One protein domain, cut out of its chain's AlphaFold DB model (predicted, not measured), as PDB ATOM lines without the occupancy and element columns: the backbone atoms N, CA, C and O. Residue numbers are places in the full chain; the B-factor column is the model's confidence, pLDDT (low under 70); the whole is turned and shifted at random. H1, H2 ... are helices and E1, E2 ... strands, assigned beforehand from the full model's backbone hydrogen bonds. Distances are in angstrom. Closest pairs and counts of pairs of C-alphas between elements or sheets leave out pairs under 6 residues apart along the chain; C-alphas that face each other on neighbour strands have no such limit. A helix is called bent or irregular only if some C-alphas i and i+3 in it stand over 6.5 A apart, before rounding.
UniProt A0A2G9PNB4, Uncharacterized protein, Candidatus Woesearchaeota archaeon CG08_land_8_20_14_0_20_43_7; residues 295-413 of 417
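This is residues 295 to 413 of the 417 residues of an uncharacterized protein of Candidatus Woesearchaeota archaeon CG08_land_8_20_14_0_20_43_7 (UniProt A0A2G9PNB4). A long, twisted antiparallel sheet of six strands makes one end of the domain, and the bent helix H1, which runs out and folds back between the two longest strands E4 and E5, makes an arm at the other end. The short last helix H2 lies over E4, where the sheet meets the arm. The printed part has 119 residues, with two named helices and six named strands in the order E1 E2 E3 E4 H1 E5 E6 H2; the class is mixed, helices and strands. The whole is loose, with a radius of gyration of the C-alphas of 18.5 A, and spans 61 by 30 by 25 A.

E1 is residues 296 to 300, beginning at C-alpha 296 (193.322, 236.269, 245.233). E2 is residues 303 to 306, E3 residues 312 to 315, and E4 residues 319 to 330, 33.2 A long. H1, residues 336 to 363, was assigned as one helix by its hydrogen bonds but is bent, with C-alphas 348 and 351 8.0 A apart. Its arms are H1a, residues 336 to 348, 18.7 A, and H1b, residues 351 to 363, 17.4 A; C-alpha 348 is at (150.523, 237.199, 246.657). E5 is residues 367 to 380, 34.6 A, and bends by 87 degrees at residue 370. E6 is residues 383 to 390, 23.3 A. H2 is residues 406 to 413, ending at C-alpha 413 (172.921, 238.892, 253.400).

E1 and E2 form a hairpin, with N 298 and O 305 2.9 A apart. E2, with N 304 and O 329 at 2.8 A, and E3, with N 312 and O 323 at 2.9 A, are on one side of E4; E3 and E4 form a hairpin. E5 is on the other side of E4, with N 322 and O 375 at 2.8 A. E5 and E6 form a hairpin, with N 376 and O 387 at 2.8 A. These neighbours are antiparallel. H1a and H1b are not on the sheet; they only just touch, with 3 pairs of C-alphas within 8 A, at a steep tilt of 42 degrees, opposite ways, the closest C-alphas being those of Leu 345 and Gly 351, 6.9 A apart. H2 is on the sheet, over E4, at a height over the sheet of 10.4 A. H1b, with residues 362 to 363 alone, and H2 only just touch, with 3 pairs; the closest C-alphas, of Leu 362 and Thr 410, are 6.6 A apart. In H1a and H1b every O i to N i+4 pair is within hydrogen-bond range; in H2, 3 of 4 are.

The C-alphas farthest apart, those of Phe 348 and Glu 381, are 62.0 A apart. The printed part has no cut. The link from E6 to H2, 15 residues, is long. Residues 335 to 341, of which 336 to 341 belong to H1, stand free. Mean pLDDT of the printed part is 82.5; residues 331 to 334, 360 to 365 and 402 to 413 are under 70.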
ATOM      1  N   GLY A 295     191.767 231.957 247.073       90.19
ATOM      2  CA  GLY A 295     192.045 232.772 245.896       90.19
ATOM      3  C   GLY A 295     192.707 234.111 246.214       90.19
ATOM      4  O   GLY A 295     192.952 234.479 247.363       90.19
ATOM      5  N   TRP A 296     192.989 234.853 245.149       91.75
ATOM      6  CA  TRP A 296     193.322 236.269 245.233       91.75
ATOM      7  C   TRP A 296     192.050 237.089 245.091       91.75
ATOM      8  O   TRP A 296     191.162 236.725 244.313       91.75
ATOM      9  N   ALA A 297     191.960 238.201 245.814       91.69
ATOM     10  CA  ALA A 297     190.882 239.157 245.636       91.69
ATOM     11  C   ALA A 297     191.360 240.603 245.773       91.69
ATOM     12  O   ALA A 297     192.331 240.889 246.468       91.69
ATOM     13  N   PHE A 298     190.643 241.526 245.141       88.69
ATOM     14  CA  PHE A 298     190.759 242.953 245.414       88.69
ATOM     15  C   PHE A 298     189.396 243.629 245.278       88.69
ATOM     16  O   PHE A 298     188.495 243.135 244.594       88.69
ATOM     17  N   LYS A 299     189.240 244.778 245.934       86.56
ATOM     18  CA  LYS A 299     188.018 245.579 245.871       86.56
ATOM     19  C   LYS A 299     188.212 246.773 244.938       86.56
ATOM     20  O   LYS A 299     189.256 247.427 244.950       86.56
ATOM     21  N   ASP A 300     187.192 247.060 244.139       83.88
ATOM     22  CA  ASP A 300     187.083 248.285 243.353       83.88
ATOM     23  C   ASP A 300     185.669 248.857 243.470       83.88
ATOM     24  O   ASP A 300     184.704 248.301 242.931       83.88
ATOM     25  N   LYS A 301     185.543 249.965 244.206       82.00
ATOM     26  CA  LYS A 301     184.257 250.571 244.585       82.00
ATOM     27  C   LYS A 301     183.328 249.533 245.240       82.00
ATOM     28  O   LYS A 301     183.615 249.057 246.338       82.00
ATOM     29  N   GLU A 302     182.235 249.169 244.572       77.94
ATOM     30  CA  GLU A 302     181.233 248.196 245.037       77.94
ATOM     31  C   GLU A 302     181.501 246.756 244.573       77.94
ATOM     32  O   GLU A 302     180.803 245.831 244.987       77.94
ATOM     33  N   ASN A 303     182.484 246.547 243.696       84.25
ATOM     34  CA  ASN A 303     182.778 245.232 243.143       84.25
ATOM     35  C   ASN A 303     183.961 244.592 243.876       84.25
ATOM     36  O   ASN A 303     184.953 245.255 244.183       84.25
ATOM     37  N   VAL A 304     183.886 243.281 244.085       86.94
ATOM     38  CA  VAL A 304     185.034 242.457 244.465       86.94
ATOM     39  C   VAL A 304     185.431 241.596 243.284       86.94
ATOM     40  O   VAL A 304     184.614 240.871 242.729       86.94
ATOM     41  N   TYR A 305     186.696 241.681 242.905       90.38
ATOM     42  CA  TYR A 305     187.297 240.865 241.867       90.38
ATOM     43  C   TYR A 305     188.023 239.720 242.556       90.38
ATOM     44  O   TYR A 305     188.815 239.983 243.457       90.38
ATOM     45  N   SER A 306     187.784 238.473 242.156       91.81
ATOM     46  CA  SER A 306     188.473 237.323 242.748       91.81
ATOM     47  C   SER A 306     188.787 236.215 241.748       91.81
ATOM     48  O   SER A 306     188.028 235.984 240.812       91.81
ATOM     49  N   THR A 307     189.886 235.491 241.965       92.56
ATOM     50  CA  THR A 307     190.211 234.264 241.214       92.56
ATOM     51  C   THR A 307     189.333 233.075 241.612       92.56
ATOM     52  O   THR A 307     189.381 232.044 240.944       92.56
ATOM     53  N   TYR A 308     188.553 233.191 242.692       89.81
ATOM     54  CA  TYR A 308     187.560 232.196 243.084       89.81
ATOM     55  C   TYR A 308     186.553 232.012 241.946       89.81
ATOM     56  O   TYR A 308     185.989 232.990 241.458       89.81
ATOM     57  N   GLY A 309     186.306 230.771 241.529       88.56
ATOM     58  CA  GLY A 309     185.318 230.430 240.503       88.56
ATOM     59  C   GLY A 309     185.897 229.611 239.345       88.56
ATOM     60  O   GLY A 309     186.996 229.077 239.471       88.56
ATOM     61  N   PRO A 310     185.152 229.465 238.233       90.94
ATOM     62  CA  PRO A 310     185.496 228.523 237.171       90.94
ATOM     63  C   PRO A 310     186.875 228.770 236.549       90.94
ATOM     64  O   PRO A 310     187.189 229.895 236.161       90.94
ATOM     65  N   SER A 311     187.649 227.700 236.382       94.44
ATOM     66  CA  SER A 311     188.973 227.709 235.746       94.44
ATOM     67  C   SER A 311     189.191 226.482 234.863       94.44
ATOM     68  O   SER A 311     188.492 225.474 234.977       94.44
ATOM     69  N   VAL A 312     190.191 226.569 233.988       95.69
ATOM     70  CA  VAL A 312     190.690 225.450 233.181       95.69
ATOM     71  C   VAL A 312     192.049 225.040 233.730       95.69
ATOM     72  O   VAL A 312     192.841 225.901 234.103       95.69
ATOM     73  N   ALA A 313     192.319 223.738 233.789       96.56
ATOM     74  CA  ALA A 313     193.577 223.221 234.304       96.56
ATOM     75  C   ALA A 313     194.215 222.209 233.357       96.56
ATOM     76  O   ALA A 313     193.539 221.321 232.831       96.56
ATOM     77  N   SER A 314     195.533 222.319 233.223       95.81
ATOM     78  CA  SER A 314     196.396 221.419 232.467       95.81
ATOM     79  C   SER A 314     197.384 220.781 233.435       95.81
ATOM     80  O   SER A 314     198.279 221.448 233.951       95.81
ATOM     81  N   LEU A 315     197.184 219.496 233.726       94.31
ATOM     82  CA  LEU A 315     198.014 218.732 234.656       94.31
ATOM     83  C   LEU A 315     199.130 218.006 233.894       94.31
ATOM     84  O   LEU A 315     198.854 217.196 233.010       94.31
ATOM     85  N   SER A 316     200.375 218.262 234.283       91.25
ATOM     86  CA  SER A 316     201.552 217.463 233.943       91.25
ATOM     87  C   SER A 316     201.940 216.560 235.131       91.25
ATOM     88  O   SER A 316     201.233 216.490 236.136       91.25
ATOM     89  N   LYS A 317     203.053 215.816 235.038       85.50
ATOM     90  CA  LYS A 317     203.426 214.806 236.049       85.50
ATOM     91  C   LYS A 317     203.579 215.383 237.467       85.50
ATOM     92  O   LYS A 317     203.141 214.749 238.421       85.50
ATOM     93  N   ASN A 318     204.198 216.557 237.599       91.50
ATOM     94  CA  ASN A 318     204.481 217.205 238.887       91.50
ATOM     95  C   ASN A 318     204.074 218.679 238.928       91.50
ATOM     96  O   ASN A 318     204.376 219.365 239.899       91.50
ATOM     97  N   GLU A 319     203.372 219.166 237.914       95.62
ATOM     98  CA  GLU A 319     202.957 220.557 237.835       95.62
ATOM     99  C   GLU A 319     201.534 220.637 237.293       95.62
ATOM    100  O   GLU A 319     201.133 219.829 236.455       95.62
ATOM    101  N   VAL A 320     200.764 221.608 237.766       97.62
ATOM    102  CA  VAL A 320     199.500 221.986 237.140       97.62
ATOM    103  C   VAL A 320     199.513 223.471 236.822       97.62
ATOM    104  O   VAL A 320     199.854 224.295 237.671       97.62
ATOM    105  N   THR A 321     199.087 223.798 235.609       97.88
ATOM    106  CA  THR A 321     198.808 225.171 235.200       97.88
ATOM    107  C   THR A 321     197.302 225.378 235.198       97.88
ATOM    108  O   THR A 321     196.566 224.611 234.577       97.88
ATOM    109  N   ILE A 322     196.838 226.400 235.909       97.81
ATOM    110  CA  ILE A 322     195.432 226.752 236.087       97.81
ATOM    111  C   ILE A 322     195.224 228.147 235.519       97.81
ATOM    112  O   ILE A 322     195.872 229.098 235.942       97.81
ATOM    113  N   GLN A 323     194.299 228.277 234.579       97.69
ATOM    114  CA  GLN A 323     194.015 229.527 233.890       97.69
ATOM    115  C   GLN A 323     192.558 229.927 234.097       97.69
ATOM    116  O   GLN A 323     191.643 229.097 234.060       97.69
ATOM    117  N   GLY A 324     192.335 231.222 234.288       95.75
ATOM    118  CA  GLY A 324     190.998 231.770 234.444       95.75
ATOM    119  C   GLY A 324     190.964 233.287 234.356       95.75
ATOM    120  O   GLY A 324     191.972 233.959 234.142       95.75
ATOM    121  N   ASN A 325     189.767 233.829 234.542       95.38
ATOM    122  CA  ASN A 325     189.537 235.260 234.682       95.38
ATOM    123  C   ASN A 325     189.225 235.568 236.146       95.38
ATOM    124  O   ASN A 325     188.621 234.744 236.836       95.38
ATOM    125  N   PHE A 326     189.553 236.775 236.600       93.38
ATOM    126  CA  PHE A 326     188.949 237.291 237.820       93.38
ATOM    127  C   PHE A 326     187.441 237.407 237.609       93.38
ATOM    128  O   PHE A 326     186.966 237.956 236.610       93.38
ATOM    129  N   ASN A 327     186.697 236.902 238.574       90.88
ATOM    130  CA  ASN A 327     185.256 236.981 238.663       90.88
ATOM    131  C   ASN A 327     184.852 238.217 239.460       90.88
ATOM    132  O   ASN A 327     185.480 238.555 240.458       90.88
ATOM    133  N   ILE A 328     183.806 238.891 239.000       88.12
ATOM    134  CA  ILE A 328     183.264 240.109 239.584       88.12
ATOM    135  C   ILE A 328     182.061 239.732 240.436       88.12
ATOM    136  O   ILE A 328     181.017 239.312 239.928       88.12
ATOM    137  N   TYR A 329     182.203 239.949 241.731       82.75
ATOM    138  CA  TYR A 329     181.175 239.761 242.733       82.75
ATOM    139  C   TYR A 329     180.644 241.115 243.182       82.75
ATOM    140  O   TYR A 329     181.404 242.046 243.450       82.75
ATOM    141  N   ARG A 330     179.318 241.224 243.254       75.75
ATOM    142  CA  ARG A 330     178.626 242.391 243.798       75.75
ATOM    143  C   ARG A 330     177.873 241.965 245.039       75.75
ATOM    144  O   ARG A 330     176.940 241.171 244.943       75.75
ATOM    145  N   PHE A 331     178.242 242.533 246.178       67.06
ATOM    146  CA  PHE A 331     177.466 242.382 247.401       67.06
ATOM    147  C   PHE A 331     176.286 243.337 247.345       67.06
ATOM    148  O   PHE A 331     176.350 244.469 247.810       67.06
ATOM    149  N   ARG A 332     175.209 242.895 246.692       64.56
ATOM    150  CA  ARG A 332     173.935 243.604 246.744       64.56
ATOM    151  C   ARG A 332     173.212 243.179 248.009       64.56
ATOM    152  O   ARG A 332     172.624 242.103 248.041       64.56
ATOM    153  N   GLN A 333     173.240 244.032 249.025       63.50
ATOM    154  CA  GLN A 333     172.213 243.978 250.056       63.50
ATOM    155  C   GLN A 333     170.885 244.382 249.417       63.50
ATOM    156  O   GLN A 333     170.830 245.329 248.623       63.50
ATOM    157  N   LEU A 334     169.823 243.635 249.713       69.88
ATOM    158  CA  LEU A 334     168.486 244.086 249.360       69.88
ATOM    159  C   LEU A 334     168.205 245.349 250.174       69.88
ATOM    160  O   LEU A 334     168.262 245.326 251.398       69.88
ATOM    161  N   GLY A 335     167.929 246.461 249.496       77.75
ATOM    162  CA  GLY A 335     167.474 247.661 250.189       77.75
ATOM    163  C   GLY A 335     166.105 247.419 250.826       77.75
ATOM    164  O   GLY A 335     165.327 246.605 250.325       77.75
ATOM    165  N   LEU A 336     165.778 248.182 251.872       84.38
ATOM    166  CA  LEU A 336     164.514 248.084 252.615       84.38
ATOM    167  C   LEU A 336     163.283 247.966 251.699       84.38
ATOM    168  O   LEU A 336     162.461 247.067 251.858       84.38
ATOM    169  N   LEU A 337     163.178 248.844 250.698       86.31
ATOM    170  CA  LEU A 337     162.054 248.844 249.757       86.31
ATOM    171  C   LEU A 337     162.013 247.575 248.900       86.31
ATOM    172  O   LEU A 337     160.941 247.028 248.661       86.31
ATOM    173  N   THR A 338     163.170 247.075 248.463       81.81
ATOM    174  CA  THR A 338     163.250 245.826 247.699       81.81
ATOM    175  C   THR A 338     162.828 244.637 248.560       81.81
ATOM    176  O   THR A 338     162.043 243.812 248.096       81.81
ATOM    177  N   SER A 339     163.267 244.585 249.821       83.62
ATOM    178  CA  SER A 339     162.854 243.563 250.789       83.62
ATOM    179  C   SER A 339     161.346 243.597 251.050       83.62
ATOM    180  O   SER A 339     160.697 242.551 251.021       83.62
ATOM    181  N   ILE A 340     160.757 244.786 251.235       87.25
ATOM    182  CA  ILE A 340     159.304 244.957 251.402       87.25
ATOM    183  C   ILE A 340     158.557 244.471 250.155       87.25
ATOM    184  O   ILE A 340     157.637 243.662 250.276       87.25
ATOM    185  N   CYS A 341     158.968 244.900 248.960       86.62
ATOM    186  CA  CYS A 341     158.339 244.474 247.711       86.62
ATOM    187  C   CYS A 341     158.403 242.954 247.527       86.62
ATOM    188  O   CYS A 341     157.392 242.343 247.194       86.62
ATOM    189  N   ILE A 342     159.556 242.327 247.787       85.19
ATOM    190  CA  ILE A 342     159.701 240.866 247.718       85.19
ATOM    191  C   ILE A 342     158.738 240.188 248.697       85.19
ATOM    192  O   ILE A 342     158.006 239.291 248.288       85.19
ATOM    193  N   LYS A 343     158.670 240.646 249.955       84.94
ATOM    194  CA  LYS A 343     157.748 240.094 250.963       84.94
ATOM    195  C   LYS A 343     156.285 240.230 250.526       84.94
ATOM    196  O   LYS A 343     155.538 239.261 250.618       84.94
ATOM    197  N   ILE A 344     155.883 241.383 249.986       87.38
ATOM    198  CA  ILE A 344     154.527 241.603 249.457       87.38
ATOM    199  C   ILE A 344     154.229 240.640 248.300       87.38
ATOM    200  O   ILE A 344     153.198 239.972 248.306       87.38
ATOM    201  N   LEU A 345     155.135 240.509 247.331       87.19
ATOM    202  CA  LEU A 345     154.959 239.587 246.205       87.19
ATOM    203  C   LEU A 345     154.870 238.122 246.669       87.19
ATOM    204  O   LEU A 345     154.053 237.358 246.151       87.19
ATOM    205  N   CYS A 346     155.654 237.738 247.679       86.81
ATOM    206  CA  CYS A 346     155.555 236.433 248.327       86.81
ATOM    207  C   CYS A 346     154.164 236.208 248.943       86.81
ATOM    208  O   CYS A 346     153.586 235.139 248.750       86.81
ATOM    209  N   LEU A 347     153.568 237.214 249.600       85.69
ATOM    210  CA  LEU A 347     152.200 237.131 250.139       85.69
ATOM    211  C   LEU A 347     151.132 236.947 249.047       85.69
ATOM    212  O   LEU A 347     150.136 236.268 249.287       85.69
ATOM    213  N   PHE A 348     151.368 237.454 247.833       86.25
ATOM    214  CA  PHE A 348     150.523 237.199 246.657       86.25
ATOM    215  C   PHE A 348     150.782 235.839 245.978       86.25
ATOM    216  O   PHE A 348     150.243 235.565 244.906       86.25
ATOM    217  N   GLY A 349     151.586 234.962 246.589       80.81
ATOM    218  CA  GLY A 349     151.830 233.602 246.106       80.81
ATOM    219  C   GLY A 349     152.931 233.483 245.048       80.81
ATOM    220  O   GLY A 349     153.049 232.430 244.423       80.81
ATOM    221  N   LEU A 350     153.746 234.527 244.853       81.31
ATOM    222  CA  LEU A 350     154.853 234.534 243.884       81.31
ATOM    223  C   LEU A 350     156.194 234.050 244.470       81.31
ATOM    224  O   LEU A 350     157.231 234.151 243.810       81.31
ATOM    225  N   GLY A 351     156.196 233.533 245.703       80.88
ATOM    226  CA  GLY A 351     157.415 233.158 246.429       80.88
ATOM    227  C   GLY A 351     158.273 232.130 245.687       80.88
ATOM    228  O   GLY A 351     159.474 232.335 245.514       80.88
ATOM    229  N   ALA A 352     157.665 231.069 245.154       78.50
ATOM    230  CA  ALA A 352     158.380 230.040 244.395       78.50
ATOM    231  C   ALA A 352     159.054 230.589 243.116       78.50
ATOM    232  O   ALA A 352     160.200 230.248 242.802       78.50
ATOM    233  N   GLN A 353     158.367 231.466 242.375       81.50
ATOM    234  CA  GLN A 353     158.896 232.102 241.165       81.50
ATOM    235  C   GLN A 353     160.046 233.052 241.510       81.50
ATOM    236  O   GLN A 353     161.079 233.033 240.836       81.50
ATOM    237  N   LEU A 354     159.896 233.830 242.586       80.56
ATOM    238  CA  LEU A 354     160.934 234.726 243.087       80.56
ATOM    239  C   LEU A 354     162.165 233.954 243.552       80.56
ATOM    240  O   LEU A 354     163.267 234.293 243.126       80.56
ATOM    241  N   LYS A 355     162.006 232.871 244.326       78.62
ATOM    242  CA  LYS A 355     163.120 231.990 244.718       78.62
ATOM    243  C   LYS A 355     163.884 231.508 243.490       78.62
ATOM    244  O   LYS A 355     165.109 231.606 243.442       78.62
ATOM    245  N   LYS A 356     163.175 231.020 242.466       77.81
ATOM    246  CA  LYS A 356     163.794 230.530 241.226       77.81
ATOM    247  C   LYS A 356     164.551 231.639 240.486       77.81
ATOM    248  O   LYS A 356     165.677 231.404 240.042       77.81
ATOM    249  N   ALA A 357     163.966 232.832 240.380       76.44
ATOM    250  CA  ALA A 357     164.591 233.988 239.740       76.44
ATOM    251  C   ALA A 357     165.833 234.474 240.510       76.44
ATOM    252  O   ALA A 357     166.886 234.685 239.906       76.44
ATOM    253  N   MET A 358     165.746 234.571 241.840       75.31
ATOM    254  CA  MET A 358     166.862 234.951 242.710       75.31
ATOM    255  C   MET A 358     167.991 233.921 242.651       75.31
ATOM    256  O   MET A 358     169.140 234.294 242.426       75.31
ATOM    257  N   ARG A 359     167.678 232.619 242.742       72.62
ATOM    258  CA  ARG A 359     168.657 231.528 242.593       72.62
ATOM    259  C   ARG A 359     169.397 231.635 241.258       72.62
ATOM    260  O   ARG A 359     170.612 231.467 241.210       72.62
ATOM    261  N   TYR A 360     168.687 231.943 240.173       68.00
ATOM    262  CA  TYR A 360     169.299 232.133 238.858       68.00
ATOM    263  C   TYR A 360     170.193 233.383 238.801       68.00
ATOM    264  O   TYR A 360     171.335 233.295 238.356       68.00
ATOM    265  N   SER A 361     169.704 234.527 239.284       64.81
ATOM    266  CA  SER A 361     170.425 235.802 239.206       64.81
ATOM    267  C   SER A 361     171.638 235.880 240.135       64.81
ATOM    268  O   SER A 361     172.613 236.532 239.774       64.81
ATOM    269  N   LEU A 362     171.572 235.282 241.325       63.34
ATOM    270  CA  LEU A 362     172.595 235.441 242.364       63.34
ATOM    271  C   LEU A 362     173.649 234.335 242.334       63.34
ATOM    272  O   LEU A 362     174.812 234.604 242.611       63.34
ATOM    273  N   ILE A 363     173.261 233.105 241.973       62.72
ATOM    274  CA  ILE A 363     174.160 231.943 242.042       62.72
ATOM    275  C   ILE A 363     174.731 231.578 240.665       62.72
ATOM    276  O   ILE A 363     175.889 231.178 240.573       62.72
ATOM    277  N   LYS A 364     173.961 231.718 239.572       59.75
ATOM    278  CA  LYS A 364     174.395 231.240 238.240       59.75
ATOM    279  C   LYS A 364     175.116 232.277 237.374       59.75
ATOM    280  O   LYS A 364     175.759 231.883 236.406       59.75
ATOM    281  N   GLN A 365     175.041 233.572 237.688       59.09
ATOM    282  CA  GLN A 365     175.641 234.632 236.864       59.09
ATOM    283  C   GLN A 365     176.869 235.259 237.524       59.09
ATOM    284  O   GLN A 365     176.855 236.414 237.948       59.09
ATOM    285  N   VAL A 366     177.968 234.506 237.575       70.38
ATOM    286  CA  VAL A 366     179.267 235.092 237.914       70.38
ATOM    287  C   VAL A 366     179.780 235.864 236.697       70.38
ATOM    288  O   VAL A 366     180.130 235.275 235.672       70.38
ATOM    289  N   LYS A 367     179.800 237.197 236.788       84.88
ATOM    290  CA  LYS A 367     180.333 238.052 235.722       84.88
ATOM    291  C   LYS A 367     181.855 237.919 235.689       84.88
ATOM    292  O   LYS A 367     182.506 238.142 236.701       84.88
ATOM    293  N   ARG A 368     182.435 237.603 234.533       89.50
ATOM    294  CA  ARG A 368     183.895 237.571 234.351       89.50
ATOM    295  C   ARG A 368     184.421 238.969 234.029       89.50
ATOM    296  O   ARG A 368     183.747 239.737 233.345       89.50
ATOM    297  N   SER A 369     185.601 239.294 234.540       92.00
ATOM    298  CA  SER A 369     186.371 240.476 234.137       92.00
ATOM    299  C   SER A 369     187.364 240.133 233.027       92.00
ATOM    300  O   SER A 369     187.643 238.959 232.779       92.00
ATOM    301  N   ASP A 370     187.956 241.153 232.408       93.56
ATOM    302  CA  ASP A 370     189.016 240.986 231.404       93.56
ATOM    303  C   ASP A 370     190.401 240.720 232.019       93.56
ATOM    304  O   ASP A 370     191.364 240.458 231.299       93.56
ATOM    305  N   ILE A 371     190.513 240.759 233.351       94.62
ATOM    306  CA  ILE A 371     191.746 240.439 234.071       94.62
ATOM    307  C   ILE A 371     191.892 238.920 234.101       94.62
ATOM    308  O   ILE A 371     191.098 238.219 234.734       94.62
ATOM    309  N   LYS A 372     192.914 238.407 233.423       96.44
ATOM    310  CA  LYS A 372     193.252 236.984 233.395       96.44
ATOM    311  C   LYS A 372     194.308 236.678 234.448       96.44
ATOM    312  O   LYS A 372     195.140 237.530 234.763       96.44
ATOM    313  N   TYR A 373     194.277 235.457 234.964       96.56
ATOM    314  CA  TYR A 373     195.343 234.908 235.786       96.56
ATOM    315  C   TYR A 373     195.792 233.555 235.244       96.56
ATOM    316  O   TYR A 373     194.994 232.784 234.700       96.56
ATOM    317  N   GLU A 374     197.069 233.273 235.443       97.62
ATOM    318  CA  GLU A 374     197.657 231.953 235.310       97.62
ATOM    319  C   GLU A 374     198.309 231.588 236.638       97.62
ATOM    320  O   GLU A 374     199.124 232.342 237.164       97.62
ATOM    321  N   ARG A 375     197.940 230.436 237.191       96.81
ATOM    322  CA  ARG A 375     198.572 229.858 238.368       96.81
ATOM    323  C   ARG A 375     199.303 228.588 237.992       96.81
ATOM    324  O   ARG A 375     198.687 227.636 237.527       96.81
ATOM    325  N   MET A 376     200.582 228.543 238.309       97.44
ATOM    326  CA  MET A 376     201.406 227.349 238.241       97.44
ATOM    327  C   MET A 376     201.582 226.788 239.653       97.44
ATOM    328  O   MET A 376     201.986 227.512 240.566       97.44
ATOM    329  N   ILE A 377     201.253 225.512 239.844       97.06
ATOM    330  CA  ILE A 377     201.454 224.792 241.105       97.06
ATOM    331  C   ILE A 377     202.428 223.648 240.845       97.06
ATOM    332  O   ILE A 377     202.088 222.689 240.154       97.06
ATOM    333  N   GLU A 378     203.620 223.738 241.425       96.94
ATOM    334  CA  GLU A 378     204.661 222.717 241.336       96.94
ATOM    335  C   GLU A 378     204.643 221.852 242.603       96.94
ATOM    336  O   GLU A 378     204.821 222.350 243.714       96.94
ATOM    337  N   PHE A 379     204.428 220.545 242.461       96.00
ATOM    338  CA  PHE A 379     204.367 219.600 243.577       96.00
ATOM    339  C   PHE A 379     205.751 219.020 243.885       96.00
ATOM    340  O   PHE A 379     206.157 218.011 243.296       96.00
ATOM    341  N   ARG A 380     206.461 219.641 244.832       94.62
ATOM    342  CA  ARG A 380     207.811 219.242 245.263       94.62
ATOM    343  C   ARG A 380     207.773 218.257 246.427       94.62
ATOM    344  O   ARG A 380     206.728 218.035 247.035       94.62
ATOM    345  N   GLU A 381     208.929 217.699 246.778       92.25
ATOM    346  CA  GLU A 381     209.064 216.824 247.952       92.25
ATOM    347  C   GLU A 381     208.673 217.537 249.250       92.25
ATOM    348  O   GLU A 381     207.996 216.946 250.086       92.25
ATOM    349  N   THR A 382     209.008 218.825 249.376       92.19
ATOM    350  CA  THR A 382     208.715 219.661 250.553       92.19
ATOM    351  C   THR A 382     207.287 220.207 250.598       92.19
ATOM    352  O   THR A 382     206.921 220.850 251.576       92.19
ATOM    353  N   GLY A 383     206.492 220.023 249.542       93.94
ATOM    354  CA  GLY A 383     205.140 220.574 249.431       93.94
ATOM    355  C   GLY A 383     204.875 221.286 248.099       93.94
ATOM    356  O   GLY A 383     205.792 221.494 247.299       93.94
ATOM    357  N   PRO A 384     203.611 221.651 247.829       95.19
ATOM    358  CA  PRO A 384     203.243 222.423 246.650       95.19
ATOM    359  C   PRO A 384     203.744 223.873 246.741       95.19
ATOM    360  O   PRO A 384     203.532 224.554 247.741       95.19
ATOM    361  N   VAL A 385     204.350 224.368 245.663       95.06
ATOM    362  CA  VAL A 385     204.754 225.772 245.504       95.06
ATOM    363  C   VAL A 385     203.872 226.418 244.447       95.06
ATOM    364  O   VAL A 385     203.776 225.909 243.332       95.06
ATOM    365  N   MET A 386     203.239 227.541 244.788       94.31
ATOM    366  CA  MET A 386     202.341 228.265 243.884       94.31
ATOM    367  C   MET A 386     202.953 229.566 243.390       94.31
ATOM    368  O   MET A 386     203.530 230.327 244.166       94.31
ATOM    369  N   ARG A 387     202.804 229.814 242.089       95.00
ATOM    370  CA  ARG A 387     203.200 231.050 241.414       95.00
ATOM    371  C   ARG A 387     202.030 231.542 240.579       95.00
ATOM    372  O   ARG A 387     201.486 230.777 239.788       95.00
ATOM    373  N   ASP A 388     201.663 232.802 240.750       94.88
ATOM    374  CA  ASP A 388     200.591 233.441 239.995       94.88
ATOM    375  C   ASP A 388     201.168 234.514 239.062       94.88
ATOM    376  O   ASP A 388     202.080 235.254 239.434       94.88
ATOM    377  N   GLN A 389     200.612 234.609 237.860       95.56
ATOM    378  CA  GLN A 389     200.820 235.699 236.914       95.56
ATOM    379  C   GLN A 389     199.470 236.316 236.556       95.56
ATOM    380  O   GLN A 389     198.478 235.607 236.376       95.56
ATOM    381  N   PHE A 390     199.434 237.639 236.429       95.62
ATOM    382  CA  PHE A 390     198.224 238.395 236.116       95.62
ATOM    383  C   PHE A 390     198.421 239.178 234.822       95.62
ATOM    384  O   PHE A 390     199.494 239.721 234.576       95.62
ATOM    385  N   SER A 391     197.378 239.275 233.997       95.69
ATOM    386  CA  SER A 391     197.457 239.999 232.718       95.69
ATOM    387  C   SER A 391     197.525 241.524 232.864       95.69
ATOM    388  O   SER A 391     197.652 242.226 231.866       95.69
ATOM    389  N   GLN A 392     197.346 242.044 234.078       92.56
ATOM    390  CA  GLN A 392     197.407 243.463 234.418       92.56
ATOM    391  C   GLN A 392     198.187 243.615 235.723       92.56
ATOM    392  O   GLN A 392     198.117 242.731 236.580       92.56
ATOM    393  N   ASP A 393     198.881 244.742 235.902       89.88
ATOM    394  CA  ASP A 393     199.567 245.022 237.162       89.88
ATOM    395  C   ASP A 393     198.567 245.458 238.241       89.88
ATOM    396  O   ASP A 393     198.174 246.618 238.363       89.88
ATOM    397  N   ILE A 394     198.105 244.467 238.999       86.94
ATOM    398  CA  ILE A 394     197.192 244.629 240.132       86.94
ATOM    399  C   ILE A 394     197.843 244.213 241.450       86.94
ATOM    400  O   ILE A 394     197.170 244.183 242.477       86.94
ATOM    401  N   SER A 395     199.142 243.905 241.430       83.56
ATOM    402  CA  SER A 395     199.867 243.249 242.524       83.56
ATOM    403  C   SER A 395     199.735 244.019 243.841       83.56
ATOM    404  O   SER A 395     199.451 243.426 244.877       83.56
ATOM    405  N   ALA A 396     199.822 245.351 243.785       79.88
ATOM    406  CA  ALA A 396     199.691 246.236 244.946       79.88
ATOM    407  C   ALA A 396     198.274 246.291 245.557       79.88
ATOM    408  O   ALA A 396     198.090 246.842 246.640       79.88
ATOM    409  N   ARG A 397     197.258 245.753 244.871       84.62
ATOM    410  CA  ARG A 397     195.848 245.759 245.304       84.62
ATOM    411  C   ARG A 397     195.382 244.399 245.819       84.62
ATOM    412  O   ARG A 397     194.277 244.307 246.354       84.62
ATOM    413  N   LEU A 398     196.169 243.348 245.590       86.00
ATOM    414  CA  LEU A 398     195.768 241.980 245.872       86.00
ATOM    415  C   LEU A 398     195.833 241.666 247.359       86.00
ATOM    416  O   LEU A 398     196.799 241.969 248.053       86.00
ATOM    417  N   MET A 399     194.807 240.966 247.815       85.38
ATOM    418  CA  MET A 399     194.751 240.348 249.126       85.38
ATOM    419  C   MET A 399     194.578 238.847 248.942       85.38
ATOM    420  O   MET A 399     193.749 238.390 248.146       85.38
ATOM    421  N   LYS A 400     195.372 238.080 249.688       81.56
ATOM    422  CA  LYS A 400     195.157 236.645 249.843       81.56
ATOM    423  C   LYS A 400     193.926 236.454 250.714       81.56
ATOM    424  O   LYS A 400     193.840 237.060 251.779       81.56
ATOM    425  N   THR A 401     192.989 235.625 250.279       75.62
ATOM    426  CA  THR A 401     191.786 235.354 251.061       75.62
ATOM    427  C   THR A 401     191.877 233.987 251.726       75.62
ATOM    428  O   THR A 401     192.181 232.988 251.073       75.62
ATOM    429  N   THR A 402     191.624 233.944 253.035       62.69
ATOM    430  CA  THR A 402     191.492 232.691 253.795       62.69
ATOM    431  C   THR A 402     190.030 232.264 253.905       62.69
ATOM    432  O   THR A 402     189.758 231.083 253.779       62.69
ATOM    433  N   ASP A 403     189.075 233.202 253.922       57.12
ATOM    434  CA  ASP A 403     187.650 232.904 254.187       57.12
ATOM    435  C   ASP A 403     186.689 233.590 253.198       57.12
ATOM    436  O   ASP A 403     185.533 233.897 253.498       57.12
ATOM    437  N   PHE A 404     187.170 233.903 251.993       61.41
ATOM    438  CA  PHE A 404     186.332 234.536 250.977       61.41
ATOM    439  C   PHE A 404     185.503 233.495 250.229       61.41
ATOM    440  O   PHE A 404     186.000 232.842 249.314       61.41
ATOM    441  N   SER A 405     184.215 233.421 250.563       61.81
ATOM    442  CA  SER A 405     183.216 232.746 249.740       61.81
ATOM    443  C   SER A 405     182.220 233.754 249.155       61.81
ATOM    444  O   SER A 405     181.429 234.367 249.890       61.81
ATOM    445  N   PRO A 406     182.178 233.914 247.823       57.38
ATOM    446  CA  PRO A 406     181.129 234.679 247.164       57.38
ATOM    447  C   PRO A 406     179.744 234.015 247.274       57.38
ATOM    448  O   PRO A 406     178.724 234.682 247.091       57.38
ATOM    449  N   ILE A 407     179.689 232.713 247.587       56.34
ATOM    450  CA  ILE A 407     178.439 231.958 247.768       56.34
ATOM    451  C   ILE A 407     177.779 232.357 249.091       56.34
ATOM    452  O   ILE A 407     176.581 232.645 249.122       56.34
ATOM    453  N   TYR A 408     178.553 232.462 250.174       50.53
ATOM    454  CA  TYR A 408     178.031 232.918 251.464       50.53
ATOM    455  C   TYR A 408     177.718 234.413 251.476       50.53
ATOM    456  O   TYR A 408     176.706 234.828 252.013       50.53
ATOM    457  N   SER A 409     178.491 235.248 250.800       42.75
ATOM    458  CA  SER A 409     178.238 236.696 250.787       42.75
ATOM    459  C   SER A 409     177.083 237.135 249.869       42.75
ATOM    460  O   SER A 409     176.583 238.249 250.002       42.75
ATOM    461  N   THR A 410     176.587 236.266 248.981       34.66
ATOM    462  CA  THR A 410     175.324 236.486 248.246       34.66
ATOM    463  C   THR A 410     174.103 235.871 248.939       34.66
ATOM    464  O   THR A 410     172.991 236.332 248.699       34.66
ATOM    465  N   SER A 411     174.290 234.872 249.812       32.69
ATOM    466  CA  SER A 411     173.205 234.180 250.530       32.69
ATOM    467  C   SER A 411     173.013 234.666 251.972       32.69
ATOM    468  O   SER A 411     171.892 234.954 252.367       32.69
ATOM    469  N   VAL A 412     174.073 234.862 252.753       29.64
ATOM    470  CA  VAL A 412     174.010 235.271 254.172       29.64
ATOM    471  C   VAL A 412     173.397 236.667 254.349       29.64
ATOM    472  O   VAL A 412     172.761 236.933 255.363       29.64
ATOM    473  N   HIS A 413     173.508 237.546 253.351       30.73
ATOM    474  CA  HIS A 413     172.921 238.892 253.400       30.73
ATOM    475  C   HIS A 413     171.479 238.980 252.878       30.73
ATOM    476  O   HIS A 413     170.877 240.043 252.968       30.73
TER     477      HIS A 413